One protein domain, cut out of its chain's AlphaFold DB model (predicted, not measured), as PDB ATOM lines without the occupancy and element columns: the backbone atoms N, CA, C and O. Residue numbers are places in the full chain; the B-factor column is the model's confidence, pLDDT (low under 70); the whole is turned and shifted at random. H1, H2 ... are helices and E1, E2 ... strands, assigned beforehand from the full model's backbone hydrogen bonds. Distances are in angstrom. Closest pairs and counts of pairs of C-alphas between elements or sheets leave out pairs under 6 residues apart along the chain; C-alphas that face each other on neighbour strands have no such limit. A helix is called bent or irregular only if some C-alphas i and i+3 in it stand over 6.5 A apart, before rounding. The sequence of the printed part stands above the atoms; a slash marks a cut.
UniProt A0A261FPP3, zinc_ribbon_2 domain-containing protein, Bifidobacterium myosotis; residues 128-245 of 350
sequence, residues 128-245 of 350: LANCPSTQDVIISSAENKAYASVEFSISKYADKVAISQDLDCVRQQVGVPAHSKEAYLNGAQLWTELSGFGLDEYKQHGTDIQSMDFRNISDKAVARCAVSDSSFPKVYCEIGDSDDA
ATOM      1  N   LEU A 128      27.864 -13.558  -5.903       89.44
ATOM      2  CA  LEU A 128      27.215 -12.245  -5.851       89.44
ATOM      3  C   LEU A 128      25.753 -12.292  -5.433       89.44
ATOM      4  O   LEU A 128      25.283 -11.420  -4.703       89.44
ATOM      5  N   ALA A 129      25.026 -13.304  -5.898       90.81
ATOM      6  CA  ALA A 129      23.617 -13.455  -5.579       90.81
ATOM      7  C   ALA A 129      23.394 -13.853  -4.112       90.81
ATOM      8  O   ALA A 129      22.379 -13.480  -3.523       90.81
ATOM      9  N   ASN A 130      24.324 -14.616  -3.523       92.31
ATOM     10  CA  ASN A 130      24.090 -15.295  -2.248       92.31
ATOM     11  C   ASN A 130      24.961 -14.799  -1.086       92.31
ATOM     12  O   ASN A 130      24.595 -15.048   0.064       92.31
ATOM     13  N   CYS A 131      26.071 -14.099  -1.346       88.94
ATOM     14  CA  CYS A 131      27.031 -13.678  -0.324       88.94
ATOM     15  C   CYS A 131      27.018 -12.145  -0.152       88.94
ATOM     16  O   CYS A 131      27.819 -11.443  -0.755       88.94
ATOM     17  N   PRO A 132      26.127 -11.581   0.689       78.88
ATOM     18  CA  PRO A 132      25.865 -10.133   0.756       78.88
ATOM     19  C   PRO A 132      27.042  -9.277   1.257       78.88
ATOM     20  O   PRO A 132      26.993  -8.050   1.197       78.88
ATOM     21  N   SER A 133      28.077  -9.912   1.795       72.81
ATOM     22  CA  SER A 133      29.326  -9.309   2.258       72.81
ATOM     23  C   SER A 133      30.350  -9.077   1.150       72.81
ATOM     24  O   SER A 133      31.311  -8.341   1.368       72.81
ATOM     25  N   THR A 134      30.161  -9.654  -0.040       72.75
ATOM     26  CA  THR A 134      31.036  -9.395  -1.184       72.75
ATOM     27  C   THR A 134      30.716  -8.020  -1.747       72.75
ATOM     28  O   THR A 134      29.649  -7.820  -2.326       72.75
ATOM     29  N   GLN A 135      31.604  -7.053  -1.514       61.81
ATOM     30  CA  GLN A 135      31.300  -5.653  -1.814       61.81
ATOM     31  C   GLN A 135      31.570  -5.246  -3.262       61.81
ATOM     32  O   GLN A 135      30.949  -4.282  -3.688       61.81
ATOM     33  N   ASP A 136      32.365  -5.980  -4.048       66.69
ATOM     34  CA  ASP A 136      32.691  -5.556  -5.413       66.69
ATOM     35  C   ASP A 136      32.972  -6.729  -6.370       66.69
ATOM     36  O   ASP A 136      33.682  -7.684  -6.045       66.69
ATOM     37  N   VAL A 137      32.460  -6.623  -7.601       64.81
ATOM     38  CA  VAL A 137      32.882  -7.460  -8.737       64.81
ATOM     39  C   VAL A 137      33.908  -6.685  -9.524       64.81
ATOM     40  O   VAL A 137      33.616  -5.596 -10.021       64.81
ATOM     41  N   ILE A 138      35.084  -7.270  -9.699       70.44
ATOM     42  CA  ILE A 138      36.086  -6.711 -10.592       70.44
ATOM     43  C   ILE A 138      36.115  -7.608 -11.824       70.44
ATOM     44  O   ILE A 138      36.725  -8.675 -11.833       70.44
ATOM     45  N   ILE A 139      35.436  -7.170 -12.883       67.81
ATOM     46  CA  ILE A 139      35.577  -7.799 -14.196       67.81
ATOM     47  C   ILE A 139      36.890  -7.293 -14.789       67.81
ATOM     48  O   ILE A 139      37.017  -6.112 -15.128       67.81
ATOM     49  N   SER A 140      37.883  -8.174 -14.904       67.12
ATOM     50  CA  SER A 140      39.147  -7.814 -15.537       67.12
ATOM     51  C   SER A 140      38.973  -7.822 -17.054       67.12
ATOM     52  O   SER A 140      38.956  -8.865 -17.708       67.12
ATOM     53  N   SER A 141      38.866  -6.624 -17.637       53.84
ATOM     54  CA  SER A 141      38.689  -6.428 -19.083       53.84
ATOM     55  C   SER A 141      39.859  -6.945 -19.933       53.84
ATOM     56  O   SER A 141      39.711  -7.033 -21.150       53.84
ATOM     57  N   ALA A 142      41.023  -7.232 -19.344       54.53
ATOM     58  CA  ALA A 142      42.213  -7.607 -20.106       54.53
ATOM     59  C   ALA A 142      42.128  -9.024 -20.698       54.53
ATOM     60  O   ALA A 142      42.746  -9.281 -21.729       54.53
ATOM     61  N   GLU A 143      41.357  -9.924 -20.079       73.38
ATOM     62  CA  GLU A 143      41.352 -11.352 -20.437       73.38
ATOM     63  C   GLU A 143      39.948 -11.955 -20.603       73.38
ATOM     64  O   GLU A 143      39.839 -13.159 -20.801       73.38
ATOM     65  N   ASN A 144      38.879 -11.145 -20.550       76.25
ATOM     66  CA  ASN A 144      37.487 -11.623 -20.447       76.25
ATOM     67  C   ASN A 144      37.272 -12.594 -19.273       76.25
ATOM     68  O   ASN A 144      36.433 -13.483 -19.353       76.25
ATOM     69  N   LYS A 145      38.032 -12.420 -18.192       84.44
ATOM     70  CA  LYS A 145      37.898 -13.230 -16.983       84.44
ATOM     71  C   LYS A 145      37.152 -12.435 -15.933       84.44
ATOM     72  O   LYS A 145      37.475 -11.264 -15.678       84.44
ATOM     73  N   ALA A 146      36.159 -13.067 -15.333       85.88
ATOM     74  CA  ALA A 146      35.411 -12.489 -14.238       85.88
ATOM     75  C   ALA A 146      35.931 -13.055 -12.922       85.88
ATOM     76  O   ALA A 146      36.058 -14.265 -12.757       85.88
ATOM     77  N   TYR A 147      36.195 -12.168 -11.968       85.69
ATOM     78  CA  TYR A 147      36.533 -12.571 -10.614       85.69
ATOM     79  C   TYR A 147      35.623 -11.840  -9.626       85.69
ATOM     80  O   TYR A 147      35.416 -10.625  -9.713       85.69
ATOM     81  N   ALA A 148      35.088 -12.578  -8.657       86.31
ATOM     82  CA  ALA A 148      34.511 -11.996  -7.457       86.31
ATOM     83  C   ALA A 148      35.660 -11.573  -6.537       86.31
ATOM     84  O   ALA A 148      36.463 -12.415  -6.126       86.31
ATOM     85  N   SER A 149      35.736 -10.281  -6.208       86.19
ATOM     86  CA  SER A 149      36.663  -9.791  -5.194       86.19
ATOM     87  C   SER A 149      35.962  -9.837  -3.844       86.19
ATOM     88  O   SER A 149      35.022  -9.082  -3.584       86.19
ATOM     89  N   VAL A 150      36.414 -10.731  -2.974       85.25
ATOM     90  CA  VAL A 150      35.864 -10.869  -1.629       85.25
ATOM     91  C   VAL A 150      36.856 -10.329  -0.616       85.25
ATOM     92  O   VAL A 150      38.000 -10.782  -0.544       85.25
ATOM     93  N   GLU A 151      36.407  -9.356   0.171       85.69
ATOM     94  CA  GLU A 151      37.169  -8.811   1.285       85.69
ATOM     95  C   GLU A 151      36.646  -9.395   2.600       85.69
ATOM     96  O   GLU A 151      35.484  -9.208   2.958       85.69
ATOM     97  N   PHE A 152      37.519 -10.058   3.355       79.12
ATOM     98  CA  PHE A 152      37.208 -10.535   4.697       79.12
ATOM     99  C   PHE A 152      37.983  -9.715   5.725       79.12
ATOM    100  O   PHE A 152      39.214  -9.625   5.696       79.12
ATOM    101  N   SER A 153      37.260  -9.135   6.681       73.56
ATOM    102  CA  SER A 153      37.875  -8.475   7.832       73.56
ATOM    103  C   SER A 153      38.238  -9.512   8.893       73.56
ATOM    104  O   SER A 153      37.356 -10.125   9.495       73.56
ATOM    105  N   ILE A 154      39.533  -9.685   9.169       69.56
ATOM    106  CA  ILE A 154      39.985 -10.505  10.292       69.56
ATOM    107  C   ILE A 154      39.995  -9.616  11.536       69.56
ATOM    108  O   ILE A 154      40.814  -8.703  11.672       69.56
ATOM    109  N   SER A 155      39.079  -9.859  12.477       62.97
ATOM    110  CA  SER A 155      39.115  -9.156  13.757       62.97
ATOM    111  C   SER A 155      40.397  -9.523  14.513       62.97
ATOM    112  O   SER A 155      40.734 -10.690  14.698       62.97
ATOM    113  N   LYS A 156      41.120  -8.498  14.983       58.81
ATOM    114  CA  LYS A 156      42.384  -8.618  15.740       58.81
ATOM    115  C   LYS A 156      42.250  -9.486  17.000       58.81
ATOM    116  O   LYS A 156      43.221 -10.064  17.481       58.81
ATOM    117  N   TYR A 157      41.028  -9.564  17.512       57.53
ATOM    118  CA  TYR A 157      40.582 -10.542  18.485       57.53
ATOM    119  C   TYR A 157      39.920 -11.643  17.676       57.53
ATOM    120  O   TYR A 157      38.840 -11.426  17.132       57.53
ATOM    121  N   ALA A 158      40.610 -12.768  17.509       47.00
ATOM    122  CA  ALA A 158      40.137 -13.936  16.779       47.00
ATOM    123  C   ALA A 158      38.949 -14.607  17.495       47.00
ATOM    124  O   ALA A 158      38.996 -15.786  17.846       47.00
ATOM    125  N   ASP A 159      37.864 -13.868  17.700       45.88
ATOM    126  CA  ASP A 159      36.553 -14.436  17.924       45.88
ATOM    127  C   ASP A 159      36.108 -14.990  16.572       45.88
ATOM    128  O   ASP A 159      35.431 -14.337  15.783       45.88
ATOM    129  N   LYS A 160      36.607 -16.204  16.320       52.31
ATOM    130  CA  LYS A 160      36.213 -17.323  15.445       52.31
ATOM    131  C   LYS A 160      34.910 -17.246  14.628       52.31
ATOM    132  O   LYS A 160      34.733 -18.004  13.684       52.31
ATOM    133  N   VAL A 161      33.975 -16.384  14.998       49.31
ATOM    134  CA  VAL A 161      32.581 -16.389  14.567       49.31
ATOM    135  C   VAL A 161      32.336 -15.477  13.361       49.31
ATOM    136  O   VAL A 161      31.581 -15.869  12.477       49.31
ATOM    137  N   ALA A 162      32.972 -14.303  13.266       52.62
ATOM    138  CA  ALA A 162      32.609 -13.316  12.234       52.62
ATOM    139  C   ALA A 162      33.103 -13.692  10.827       52.62
ATOM    140  O   ALA A 162      32.365 -13.569   9.859       52.62
ATOM    141  N   ILE A 163      34.312 -14.250  10.733       60.91
ATOM    142  CA  ILE A 163      34.891 -14.742   9.475       60.91
ATOM    143  C   ILE A 163      34.053 -15.900   8.897       60.91
ATOM    144  O   ILE A 163      34.066 -16.131   7.697       60.91
ATOM    145  N   SER A 164      33.287 -16.618   9.729       66.06
ATOM    146  CA  SER A 164      32.661 -17.882   9.333       66.06
ATOM    147  C   SER A 164      31.493 -17.756   8.350       66.06
ATOM    148  O   SER A 164      31.353 -18.634   7.512       66.06
ATOM    149  N   GLN A 165      30.659 -16.710   8.416       77.00
ATOM    150  CA  GLN A 165      29.432 -16.661   7.599       77.00
ATOM    151  C   GLN A 165      29.719 -16.352   6.130       77.00
ATOM    152  O   GLN A 165      29.201 -17.029   5.245       77.00
ATOM    153  N   ASP A 166      30.578 -15.367   5.884       79.25
ATOM    154  CA  ASP A 166      30.922 -14.923   4.533       79.25
ATOM    155  C   ASP A 166      31.721 -15.996   3.799       79.25
ATOM    156  O   ASP A 166      31.418 -16.356   2.662       79.25
ATOM    157  N   LEU A 167      32.694 -16.581   4.496       80.56
ATOM    158  CA  LEU A 167      33.471 -17.691   3.971       80.56
ATOM    159  C   LEU A 167      32.637 -18.961   3.788       80.56
ATOM    160  O   LEU A 167      32.833 -19.655   2.796       80.56
ATOM    161  N   ASP A 168      31.690 -19.269   4.683       83.62
ATOM    162  CA  ASP A 168      30.798 -20.418   4.485       83.62
ATOM    163  C   ASP A 168      29.865 -20.207   3.289       83.62
ATOM    164  O   ASP A 168      29.615 -21.150   2.542       83.62
ATOM    165  N   CYS A 169      29.406 -18.974   3.052       88.38
ATOM    166  CA  CYS A 169      28.657 -18.655   1.845       88.38
ATOM    167  C   CYS A 169      29.496 -18.905   0.590       88.38
ATOM    168  O   CYS A 169      29.082 -19.676  -0.275       88.38
ATOM    169  N   VAL A 170      30.701 -18.327   0.520       88.75
ATOM    170  CA  VAL A 170      31.618 -18.522  -0.613       88.75
ATOM    171  C   VAL A 170      31.890 -20.011  -0.828       88.75
ATOM    172  O   VAL A 170      31.722 -20.500  -1.941       88.75
ATOM    173  N   ARG A 171      32.198 -20.758   0.240       88.06
ATOM    174  CA  ARG A 171      32.404 -22.217   0.226       88.06
ATOM    175  C   ARG A 171      31.238 -22.960  -0.428       88.06
ATOM    176  O   ARG A 171      31.459 -23.843  -1.255       88.06
ATOM    177  N   GLN A 172      30.004 -22.621  -0.052       89.94
ATOM    178  CA  GLN A 172      28.807 -23.241  -0.621       89.94
ATOM    179  C   GLN A 172      28.684 -22.963  -2.123       89.94
ATOM    180  O   GLN A 172      28.329 -23.875  -2.869       89.94
ATOM    181  N   GLN A 173      29.014 -21.747  -2.570       91.81
ATOM    182  CA  GLN A 173      28.950 -21.372  -3.987       91.81
ATOM    183  C   GLN A 173      30.047 -22.043  -4.820       91.81
ATOM    184  O   GLN A 173      29.778 -22.509  -5.923       91.81
ATOM    185  N   VAL A 174      31.261 -22.180  -4.275       88.62
ATOM    186  CA  VAL A 174      32.380 -22.835  -4.976       88.62
ATOM    187  C   VAL A 174      32.310 -24.367  -4.938       88.62
ATOM    188  O   VAL A 174      33.142 -25.037  -5.546       88.62
ATOM    189  N   GLY A 175      31.329 -24.950  -4.237       88.12
ATOM    190  CA  GLY A 175      31.126 -26.400  -4.171       88.12
ATOM    191  C   GLY A 175      32.112 -27.147  -3.267       88.12
ATOM    192  O   GLY A 175      32.203 -28.371  -3.350       88.12
ATOM    193  N   VAL A 176      32.828 -26.446  -2.386       82.94
ATOM    194  CA  VAL A 176      33.744 -27.080  -1.430       82.94
ATOM    195  C   VAL A 176      32.911 -27.798  -0.354       82.94
ATOM    196  O   VAL A 176      32.072 -27.165   0.300       82.94
ATOM    197  N   PRO A 177      33.070 -29.121  -0.159       78.69
ATOM    198  CA  PRO A 177      32.252 -29.883   0.776       78.69
ATOM    199  C   PRO A 177      32.427 -29.380   2.212       78.69
ATOM    200  O   PRO A 177      33.496 -28.938   2.618       78.69
ATOM    201  N   ALA A 178      31.359 -29.453   3.007       69.56
ATOM    202  CA  ALA A 178      31.446 -29.094   4.416       69.56
ATOM    203  C   ALA A 178      32.254 -30.170   5.160       69.56
ATOM    204  O   ALA A 178      31.743 -31.256   5.432       69.56
ATOM    205  N   HIS A 179      33.505 -29.879   5.511       63.97
ATOM    206  CA  HIS A 179      34.190 -30.563   6.606       63.97
ATOM    207  C   HIS A 179      33.471 -30.314   7.946       63.97
ATOM    208  O   HIS A 179      32.590 -29.456   8.057       63.97
ATOM    209  N   SER A 180      33.776 -31.139   8.954       51.94
ATOM    210  CA  SER A 180      33.079 -31.130  10.245       51.94
ATOM    211  C   SER A 180      32.988 -29.709  10.826       51.94
ATOM    212  O   SER A 180      33.897 -28.895  10.672       51.94
ATOM    213  N   LYS A 181      31.891 -29.394  11.529       55.25
ATOM    214  CA  LYS A 181      31.668 -28.072  12.160       55.25
ATOM    215  C   LYS A 181      32.851 -27.580  13.013       55.25
ATOM    216  O   LYS A 181      32.968 -26.382  13.247       55.25
ATOM    217  N   GLU A 182      33.698 -28.489  13.489       52.62
ATOM    218  CA  GLU A 182      34.850 -28.210  14.350       52.62
ATOM    219  C   GLU A 182      36.084 -27.714  13.580       52.62
ATOM    220  O   GLU A 182      36.775 -26.826  14.078       52.62
ATOM    221  N   ALA A 183      36.305 -28.192  12.350       50.53
ATOM    222  CA  ALA A 183      37.376 -27.743  11.454       50.53
ATOM    223  C   ALA A 183      37.254 -26.246  11.105       50.53
ATOM    224  O   ALA A 183      38.225 -25.484  11.117       50.53
ATOM    225  N   TYR A 184      36.020 -25.787  10.878       53.28
ATOM    226  CA  TYR A 184      35.753 -24.431  10.393       53.28
ATOM    227  C   TYR A 184      35.478 -23.392  11.469       53.28
ATOM    228  O   TYR A 184      35.510 -22.196  11.174       53.28
ATOM    229  N   LEU A 185      35.328 -23.805  12.731       52.16
ATOM    230  CA  LEU A 185      35.264 -22.867  13.852       52.16
ATOM    231  C   LEU A 185      36.525 -21.998  13.970       52.16
ATOM    232  O   LEU A 185      36.506 -21.049  14.734       52.16
ATOM    233  N   ASN A 186      37.611 -22.271  13.243       55.66
ATOM    234  CA  ASN A 186      38.795 -21.414  13.269       55.66
ATOM    235  C   ASN A 186      38.959 -20.488  12.061       55.66
ATOM    236  O   ASN A 186      39.863 -19.660  12.115       55.66
ATOM    237  N   GLY A 187      38.173 -20.611  10.980       60.38
ATOM    238  CA  GLY A 187      38.378 -19.865   9.719       60.38
ATOM    239  C   GLY A 187      39.713 -20.153   9.001       60.38
ATOM    240  O   GLY A 187      39.799 -20.051   7.784       60.38
ATOM    241  N   ALA A 188      40.732 -20.595   9.737       64.69
ATOM    242  CA  ALA A 188      42.088 -20.828   9.287       64.69
ATOM    243  C   ALA A 188      42.231 -22.030   8.359       64.69
ATOM    244  O   ALA A 188      43.057 -21.997   7.454       64.69
ATOM    245  N   GLN A 189      41.419 -23.071   8.547       68.12
ATOM    246  CA  GLN A 189      41.430 -24.217   7.646       68.12
ATOM    247  C   GLN A 189      40.858 -23.845   6.278       68.12
ATOM    248  O   GLN A 189      41.512 -24.086   5.274       68.12
ATOM    249  N   LEU A 190      39.709 -23.163   6.242       69.00
ATOM    250  CA  LEU A 190      39.144 -22.671   4.985       69.00
ATOM    251  C   LEU A 190      40.070 -21.660   4.311       69.00
ATOM    252  O   LEU A 190      40.238 -21.688   3.101       69.00
ATOM    253  N   TRP A 191      40.719 -20.801   5.096       73.38
ATOM    254  CA  TRP A 191      41.773 -19.926   4.596       73.38
ATOM    255  C   TRP A 191      42.918 -20.713   3.961       73.38
ATOM    256  O   TRP A 191      43.349 -20.369   2.871       73.38
ATOM    257  N   THR A 192      43.401 -21.766   4.615       77.75
ATOM    258  CA  THR A 192      44.487 -22.602   4.089       77.75
ATOM    259  C   THR A 192      44.046 -23.337   2.823       77.75
ATOM    260  O   THR A 192      44.819 -23.433   1.881       77.75
ATOM    261  N   GLU A 193      42.798 -23.802   2.766       72.62
ATOM    262  CA  GLU A 193      42.207 -24.430   1.578       72.62
ATOM    263  C   GLU A 193      42.068 -23.430   0.416       72.62
ATOM    264  O   GLU A 193      42.376 -23.773  -0.720       72.62
ATOM    265  N   LEU A 194      41.666 -22.184   0.694       70.50
ATOM    266  CA  LEU A 194      41.494 -21.140  -0.324       70.50
ATOM    267  C   LEU A 194      42.815 -20.514  -0.787       70.50
ATOM    268  O   LEU A 194      42.996 -20.248  -1.971       70.50
ATOM    269  N   SER A 195      43.723 -20.233   0.144       72.25
ATOM    270  CA  SER A 195      44.982 -19.533  -0.129       72.25
ATOM    271  C   SER A 195      46.128 -20.493  -0.463       72.25
ATOM    272  O   SER A 195      47.077 -20.118  -1.150       72.25
ATOM    273  N   GLY A 196      46.044 -21.746  -0.013       71.69
ATOM    274  CA  GLY A 196      47.126 -22.723  -0.097       71.69
ATOM    275  C   GLY A 196      48.247 -22.508   0.922       71.69
ATOM    276  O   GLY A 196      49.240 -23.226   0.856       71.69
ATOM    277  N   PHE A 197      48.120 -21.542   1.839       74.19
ATOM    278  CA  PHE A 197      49.123 -21.257   2.866       74.19
ATOM    279  C   PHE A 197      48.494 -20.997   4.234       74.19
ATOM    280  O   PHE A 197      47.352 -20.546   4.369       74.19
ATOM    281  N   GLY A 198      49.252 -21.300   5.286       74.38
ATOM    282  CA  GLY A 198      48.800 -21.081   6.654       74.38
ATOM    283  C   GLY A 198      48.626 -19.592   6.972       74.38
ATOM    284  O   GLY A 198      49.336 -18.729   6.455       74.38
ATOM    285  N   LEU A 199      47.729 -19.270   7.910       70.00
ATOM    286  CA  LEU A 199      47.613 -17.915   8.485       70.00
ATOM    287  C   LEU A 199      48.888 -17.448   9.203       70.00
ATOM    288  O   LEU A 199      49.003 -16.277   9.540       70.00
ATOM    289  N   ASP A 200      49.846 -18.333   9.450       70.38
ATOM    290  CA  ASP A 200      51.138 -17.965  10.028       70.38
ATOM    291  C   ASP A 200      52.185 -17.647   8.941       70.38
ATOM    292  O   ASP A 200      53.163 -16.942   9.200       70.38
ATOM    293  N   GLU A 201      51.948 -18.093   7.701       70.06
ATOM    294  CA  GLU A 201      52.851 -17.938   6.553       70.06
ATOM    295  C   GLU A 201      52.615 -16.634   5.775       70.06
ATOM    296  O   GLU A 201      53.510 -16.192   5.053       70.06
ATOM    297  N   TYR A 202      51.477 -15.943   5.959       72.44
ATOM    298  CA  TYR A 202      51.166 -14.734   5.168       72.44
ATOM    299  C   TYR A 202      52.205 -13.620   5.315       72.44
ATOM    300  O   TYR A 202      52.341 -12.799   4.421       72.44
ATOM    301  N   LYS A 203      52.967 -13.569   6.416       71.19
ATOM    302  CA  LYS A 203      54.017 -12.549   6.588       71.19
ATOM    303  C   LYS A 203      55.145 -12.672   5.562       71.19
ATOM    304  O   LYS A 203      55.911 -11.726   5.399       71.19
ATOM    305  N   GLN A 204      55.279 -13.835   4.926       70.12
ATOM    306  CA  GLN A 204      56.310 -14.108   3.926       70.12
ATOM    307  C   GLN A 204      55.815 -13.855   2.499       70.12
ATOM    308  O   GLN A 204      56.624 -13.574   1.617       70.12
ATOM    309  N   HIS A 205      54.502 -13.917   2.277       65.06
ATOM    310  CA  HIS A 205      53.896 -13.726   0.968       65.06
ATOM    311  C   HIS A 205      53.358 -12.296   0.863       65.06
ATOM    312  O   HIS A 205      52.569 -11.854   1.693       65.06
ATOM    313  N   GLY A 206      53.862 -11.539  -0.114       62.75
ATOM    314  CA  GLY A 206      53.624 -10.100  -0.237       62.75
ATOM    315  C   GLY A 206      52.144  -9.695  -0.237       62.75
ATOM    316  O   GLY A 206      51.246 -10.483  -0.510       62.75
ATOM    317  N   THR A 207      51.893  -8.414   0.034       78.12
ATOM    318  CA  THR A 207      50.547  -7.816   0.070       78.12
ATOM    319  C   THR A 207      49.916  -7.623  -1.316       78.12
ATOM    320  O   THR A 207      48.785  -7.145  -1.410       78.12
ATOM    321  N   ASP A 208      50.638  -7.952  -2.390       86.31
ATOM    322  CA  ASP A 208      50.200  -7.764  -3.771       86.31
ATOM    323  C   ASP A 208      49.501  -9.021  -4.307       86.31
ATOM    324  O   ASP A 208      50.147 -10.004  -4.672       86.31
ATOM    325  N   ILE A 209      48.170  -8.966  -4.390       84.12
ATOM    326  CA  ILE A 209      47.335 -10.053  -4.917       84.12
ATOM    327  C   ILE A 209      47.673 -10.417  -6.366       84.12
ATOM    328  O   ILE A 209      47.517 -11.570  -6.754       84.12
ATOM    329  N   GLN A 210      48.195  -9.474  -7.156       86.81
ATOM    330  CA  GLN A 210      48.548  -9.730  -8.552       86.81
ATOM    331  C   GLN A 210      49.808 -10.592  -8.685       86.81
ATOM    332  O   GLN A 210      50.006 -11.213  -9.726       86.81
ATOM    333  N   SER A 211      50.630 -10.664  -7.632       85.94
ATOM    334  CA  SER A 211      51.814 -11.533  -7.571       85.94
ATOM    335  C   SER A 211      51.503 -12.974  -7.157       85.94
ATOM    336  O   SER A 211      52.395 -13.821  -7.180       85.94
ATOM    337  N   MET A 212      50.257 -13.253  -6.766       83.50
ATOM    338  CA  MET A 212      49.821 -14.578  -6.341       83.50
ATOM    339  C   MET A 212      49.285 -15.378  -7.529       83.50
ATOM    340  O   MET A 212      48.464 -14.883  -8.309       83.50
ATOM    341  N   ASP A 213      49.702 -16.639  -7.612       87.62
ATOM    342  CA  ASP A 213      49.162 -17.598  -8.570       87.62
ATOM    343  C   ASP A 213      47.750 -18.039  -8.166       87.62
ATOM    344  O   ASP A 213      47.450 -18.237  -6.983       87.62
ATOM    345  N   PHE A 214      46.887 -18.242  -9.163       88.06
ATOM    346  CA  PHE A 214      45.594 -18.884  -8.950       88.06
ATOM    347  C   PHE A 214      45.784 -20.351  -8.566       88.06
ATOM    348  O   PHE A 214      46.556 -21.086  -9.184       88.06
ATOM    349  N   ARG A 215      45.034 -20.790  -7.559       87.19
ATOM    350  CA  ARG A 215      44.985 -22.179  -7.102       87.19
ATOM    351  C   ARG A 215      43.582 -22.733  -7.277       87.19
ATOM    352  O   ARG A 215      42.603 -22.024  -7.063       87.19
ATOM    353  N   ASN A 216      43.494 -24.012  -7.631       88.00
ATOM    354  CA  ASN A 216      42.221 -24.726  -7.650       88.00
ATOM    355  C   ASN A 216      41.731 -24.910  -6.214       88.00
ATOM    356  O   ASN A 216      42.422 -25.528  -5.404       88.00
ATOM    357  N   ILE A 217      40.542 -24.391  -5.925       85.62
ATOM    358  CA  ILE A 217      39.865 -24.579  -4.634       85.62
ATOM    359  C   ILE A 217      38.766 -25.640  -4.738       85.62
ATOM    360  O   ILE A 217      38.420 -26.281  -3.749       85.62
ATOM    361  N   SER A 218      38.245 -25.870  -5.944       87.94
ATOM    362  CA  SER A 218      37.355 -26.979  -6.283       87.94
ATOM    363  C   SER A 218      37.536 -27.377  -7.751       87.94
ATOM    364  O   SER A 218      38.384 -26.835  -8.456       87.94
ATOM    365  N   ASP A 219      36.724 -28.322  -8.222       89.06
ATOM    366  CA  ASP A 219      36.607 -28.678  -9.639       89.06
ATOM    367  C   ASP A 219      36.008 -27.555 -10.502       89.06
ATOM    368  O   ASP A 219      36.069 -27.643 -11.724       89.06
ATOM    369  N   LYS A 220      35.422 -26.529  -9.875       90.12
ATOM    370  CA  LYS A 220      34.683 -25.449 -10.546       90.12
ATOM    371  C   LYS A 220      35.268 -24.070 -10.322       90.12
ATOM    372  O   LYS A 220      34.874 -23.138 -11.010       90.12
ATOM    373  N   ALA A 221      36.145 -23.916  -9.338       90.12
ATOM    374  CA  ALA A 221      36.582 -22.607  -8.900       90.12
ATOM    375  C   ALA A 221      38.079 -22.561  -8.626       90.12
ATOM    376  O   ALA A 221      38.687 -23.506  -8.106       90.12
ATOM    377  N   VAL A 222      38.640 -21.398  -8.922       91.62
ATOM    378  CA  VAL A 222      40.011 -21.025  -8.600       91.62
ATOM    379  C   VAL A 222      40.020 -19.764  -7.762       91.62
ATOM    380  O   VAL A 222      39.142 -18.911  -7.886       91.62
ATOM    381  N   ALA A 223      41.022 -19.637  -6.901       90.56
ATOM    382  CA  ALA A 223      41.214 -18.439  -6.109       90.56
ATOM    383  C   ALA A 223      42.685 -18.063  -6.002       90.56
ATOM    384  O   ALA A 223      43.574 -18.916  -6.012       90.56
ATOM    385  N   ARG A 224      42.929 -16.767  -5.842       89.62
ATOM    386  CA  ARG A 224      44.175 -16.239  -5.289       89.62
ATOM    387  C   ARG A 224      43.829 -15.263  -4.184       89.62
ATOM    388  O   ARG A 224      42.901 -14.469  -4.326       89.62
ATOM    389  N   CYS A 225      44.563 -15.327  -3.082       88.62
ATOM    390  CA  CYS A 225      44.292 -14.498  -1.920       88.62
ATOM    391  C   CYS A 225      45.553 -13.778  -1.454       88.62
ATOM    392  O   CYS A 225      46.643 -14.343  -1.476       88.62
ATOM    393  N   ALA A 226      45.392 -12.549  -0.974       87.94
ATOM    394  CA  ALA A 226      46.432 -11.762  -0.331       87.94
ATOM    395  C   ALA A 226      45.929 -11.189   0.994       87.94
ATOM    396  O   ALA A 226      44.736 -10.947   1.182       87.94
ATOM    397  N   VAL A 227      46.855 -10.946   1.919       84.19
ATOM    398  CA  VAL A 227      46.565 -10.288   3.196       84.19
ATOM    399  C   VAL A 227      47.163  -8.890   3.157       84.19
ATOM    400  O   VAL A 227      48.340  -8.721   2.855       84.19
ATOM    401  N   SER A 228      46.371  -7.869   3.472       84.38
ATOM    402  CA  SER A 228      46.882  -6.509   3.631       84.38
ATOM    403  C   SER A 228      47.529  -6.336   5.002       84.38
ATOM    404  O   SER A 228      46.900  -6.590   6.034       84.38
ATOM    405  N   ASP A 229      48.775  -5.857   4.998       71.50
ATOM    406  CA  ASP A 229      49.581  -5.542   6.183       71.50
ATOM    407  C   ASP A 229      49.132  -4.225   6.843       71.50
ATOM    408  O   ASP A 229      49.835  -3.215   6.880       71.50
ATOM    409  N   SER A 230      47.884  -4.206   7.304       70.31
ATOM    410  CA  SER A 230      47.307  -3.084   8.039       70.31
ATOM    411  C   SER A 230      47.124  -3.448   9.516       70.31
ATOM    412  O   SER A 230      47.099  -4.618   9.897       70.31
ATOM    413  N   SER A 231      46.930  -2.439  10.375       77.38
ATOM    414  CA  SER A 231      46.599  -2.618  11.803       77.38
ATOM    415  C   SER A 231      45.407  -3.560  12.059       77.38
ATOM    416  O   SER A 231      45.251  -4.047  13.188       77.38
ATOM    417  N   PHE A 232      44.593  -3.790  11.023       71.19
ATOM    418  CA  PHE A 232      43.524  -4.775  10.929       71.19
ATOM    419  C   PHE A 232      43.761  -5.617   9.666       71.19
ATOM    420  O   PHE A 232      43.540  -5.105   8.563       71.19
ATOM    421  N   PRO A 233      44.265  -6.858   9.786       74.50
ATOM    422  CA  PRO A 233      44.533  -7.675   8.615       74.50
ATOM    423  C   PRO A 233      43.227  -7.897   7.850       74.50
ATOM    424  O   PRO A 233      42.233  -8.383   8.393       74.50
ATOM    425  N   LYS A 234      43.232  -7.478   6.589       82.44
ATOM    426  CA  LYS A 234      42.152  -7.734   5.643       82.44
ATOM    427  C   LYS A 234      42.641  -8.777   4.667       82.44
ATOM    428  O   LYS A 234      43.761  -8.668   4.169       82.44
ATOM    429  N   VAL A 235      41.812  -9.769   4.418       82.94
ATOM    430  CA  VAL A 235      42.042 -10.752   3.372       82.94
ATOM    431  C   VAL A 235      41.301 -10.291   2.136       82.94
ATOM    432  O   VAL A 235      40.112 -10.005   2.218       82.94
ATOM    433  N   TYR A 236      41.989 -10.281   1.006       87.06
ATOM    434  CA  TYR A 236      41.406 -10.068  -0.308       87.06
ATOM    435  C   TYR A 236      41.571 -11.357  -1.089       87.06
ATOM    436  O   TYR A 236      42.691 -11.847  -1.209       87.06
ATOM    437  N   CYS A 237      40.479 -11.906  -1.601       88.44
ATOM    438  CA  CYS A 237      40.511 -13.052  -2.498       88.44
ATOM    439  C   CYS A 237      39.844 -12.681  -3.815       88.44
ATOM    440  O   CYS A 237      38.735 -12.154  -3.815       88.44
ATOM    441  N   GLU A 238      40.501 -12.994  -4.925       90.81
ATOM    442  CA  GLU A 238      39.887 -13.015  -6.249       90.81
ATOM    443  C   GLU A 238      39.496 -14.459  -6.556       90.81
ATOM    444  O   GLU A 238      40.360 -15.337  -6.572       90.81
ATOM    445  N   ILE A 239      38.199 -14.701  -6.754       90.50
ATOM    446  CA  ILE A 239      37.627 -16.030  -6.989       90.50
ATOM    447  C   ILE A 239      36.970 -16.039  -8.366       90.50
ATOM    448  O   ILE A 239      36.121 -15.193  -8.637       90.50
ATOM    449  N   GLY A 240      37.358 -16.981  -9.219       89.88
ATOM    450  CA  GLY A 240      36.822 -17.146 -10.574       89.88
ATOM    451  C   GLY A 240      36.490 -18.601 -10.881       89.88
ATOM    452  O   GLY A 240      36.739 -19.493 -10.061       89.88
ATOM    453  N   ASP A 241      35.933 -18.839 -12.063       92.19
ATOM    454  CA  ASP A 241      35.654 -20.184 -12.562       92.19
ATOM    455  C   ASP A 241      36.967 -20.910 -12.921       92.19
ATOM    456  O   ASP A 241      37.954 -20.296 -13.325       92.19
ATOM    457  N   SER A 242      37.016 -22.235 -12.762       90.19
ATOM    458  CA  SER A 242      38.241 -23.033 -12.976       90.19
ATOM    459  C   SER A 242      38.830 -22.902 -14.381       90.19
ATOM    460  O   SER A 242      40.049 -22.984 -14.563       90.19
ATOM    461  N   ASP A 243      37.967 -22.678 -15.369       87.69
ATOM    462  CA  ASP A 243      38.349 -22.548 -16.773       87.69
ATOM    463  C   ASP A 243      39.144 -21.254 -17.035       87.69
ATOM    464  O   ASP A 243      39.976 -21.206 -17.945       87.69
ATOM    465  N   ASP A 244      38.996 -20.244 -16.171       80.81
ATOM    466  CA  ASP A 244      39.684 -18.956 -16.283       80.81
ATOM    467  C   ASP A 244      41.153 -19.016 -15.812       80.81
ATOM    468  O   ASP A 244      41.986 -18.208 -16.238       80.81
ATOM    469  N   ALA A 245      41.536 -19.995 -14.984       72.50
ATOM    470  CA  ALA A 245      42.912 -20.099 -14.481       72.50
ATOM    471  C   ALA A 245      43.910 -20.690 -15.486       72.50
ATOM    472  O   ALA A 245      45.112 -20.443 -15.377       72.50
TER     473      ALA A 245
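What this domain is: This is residues 128 to 245 of the 350 residues of the protein "zinc_ribbon_2 domain-containing protein" of Bifidobacterium myosotis (UniProt A0A261FPP3). A strongly twisted wall of four antiparallel strands has two helices, H1 and H3, over one face and no named helix over the other. H1 runs along the strands, while the shorter H3 stands up from the sheet over E3 and E4; the short H2 sits beyond these two helices, away from the sheet, and a long loop, residues 196 to 220, leads from H3 back to E3. The printed part has 118 residues, with named elements in the order E1, E2, H1, H2, H3, E3, E4, H4, and the sheet's order is E1, E2, E4, E3. The class is mixed, helices and strands; the whole is compact, with a radius of gyration of the C-alphas of 13.5 A and spans of 39 by 29 by 23 A.

Where its parts are: E1, residues 136 to 140, begins at C-alpha 136 (32.691, -5.556, -5.413). E2, residues 145 to 153, is 25.3 A long. H1, residues 162 to 174, is 19.7 A long and only just irregular: C-alphas 162 and 165 are 6.54 A apart. H2 is residues 181 to 184 and H3 residues 188 to 195, 9.9 A long. E3, residues 221 to 228, measures 22.9 A, and E4, residues 234 to 241, 23.0 A. H4, residues 242 to 245, ends at C-alpha 245 (42.912, -20.099, -14.481).

How they stand to each other: E1 and E2 form a hairpin, with N 140 and O 145 3.2 A apart. E2 and E4 are antiparallel at 154 degrees, with N 150 and O 237 2.8 A apart. E3 and E4 form a hairpin, with N 226 and O 236 2.8 A apart. H1 is on the sheet at a height of 9.2 A, over E2 and only just over E3, with 3 of its C-alphas; on the local plane it stands at 12 degrees to E2. H3, on the same face, has a height of 9.7 A and rises 52 degrees; its closest C-alphas to E3 are those of Ser 195 and Cys 225, 5.4 A apart. H1 and H3 are close but not clearly touching, with Leu 167 and Leu 190 closest at 7.6 A between C-alphas. H2 is not on the sheet; it is close to but not clearly touching H3, where the closest C-alphas, of Ala 183 and Gln 189, are 6.6 A apart. H4 is only just at the sheet's level, at 3.8 A. Every O i to N i+4 pair is within hydrogen-bond range in H3, and 7 of 9 in H1; H2 and H4 are too short for one.

The domain as a whole: The C-alphas farthest apart are those of Ala 142 and Glu 182, 40.8 A. The printed part has no cut, and its one long link is H3 to E3, in which residues 215 to 216 pair antiparallel with 222 to 223 of E3. Mean pLDDT of the printed part is 75.8; 33 residues are under 70, among them 154 to 164 and 178 to 190.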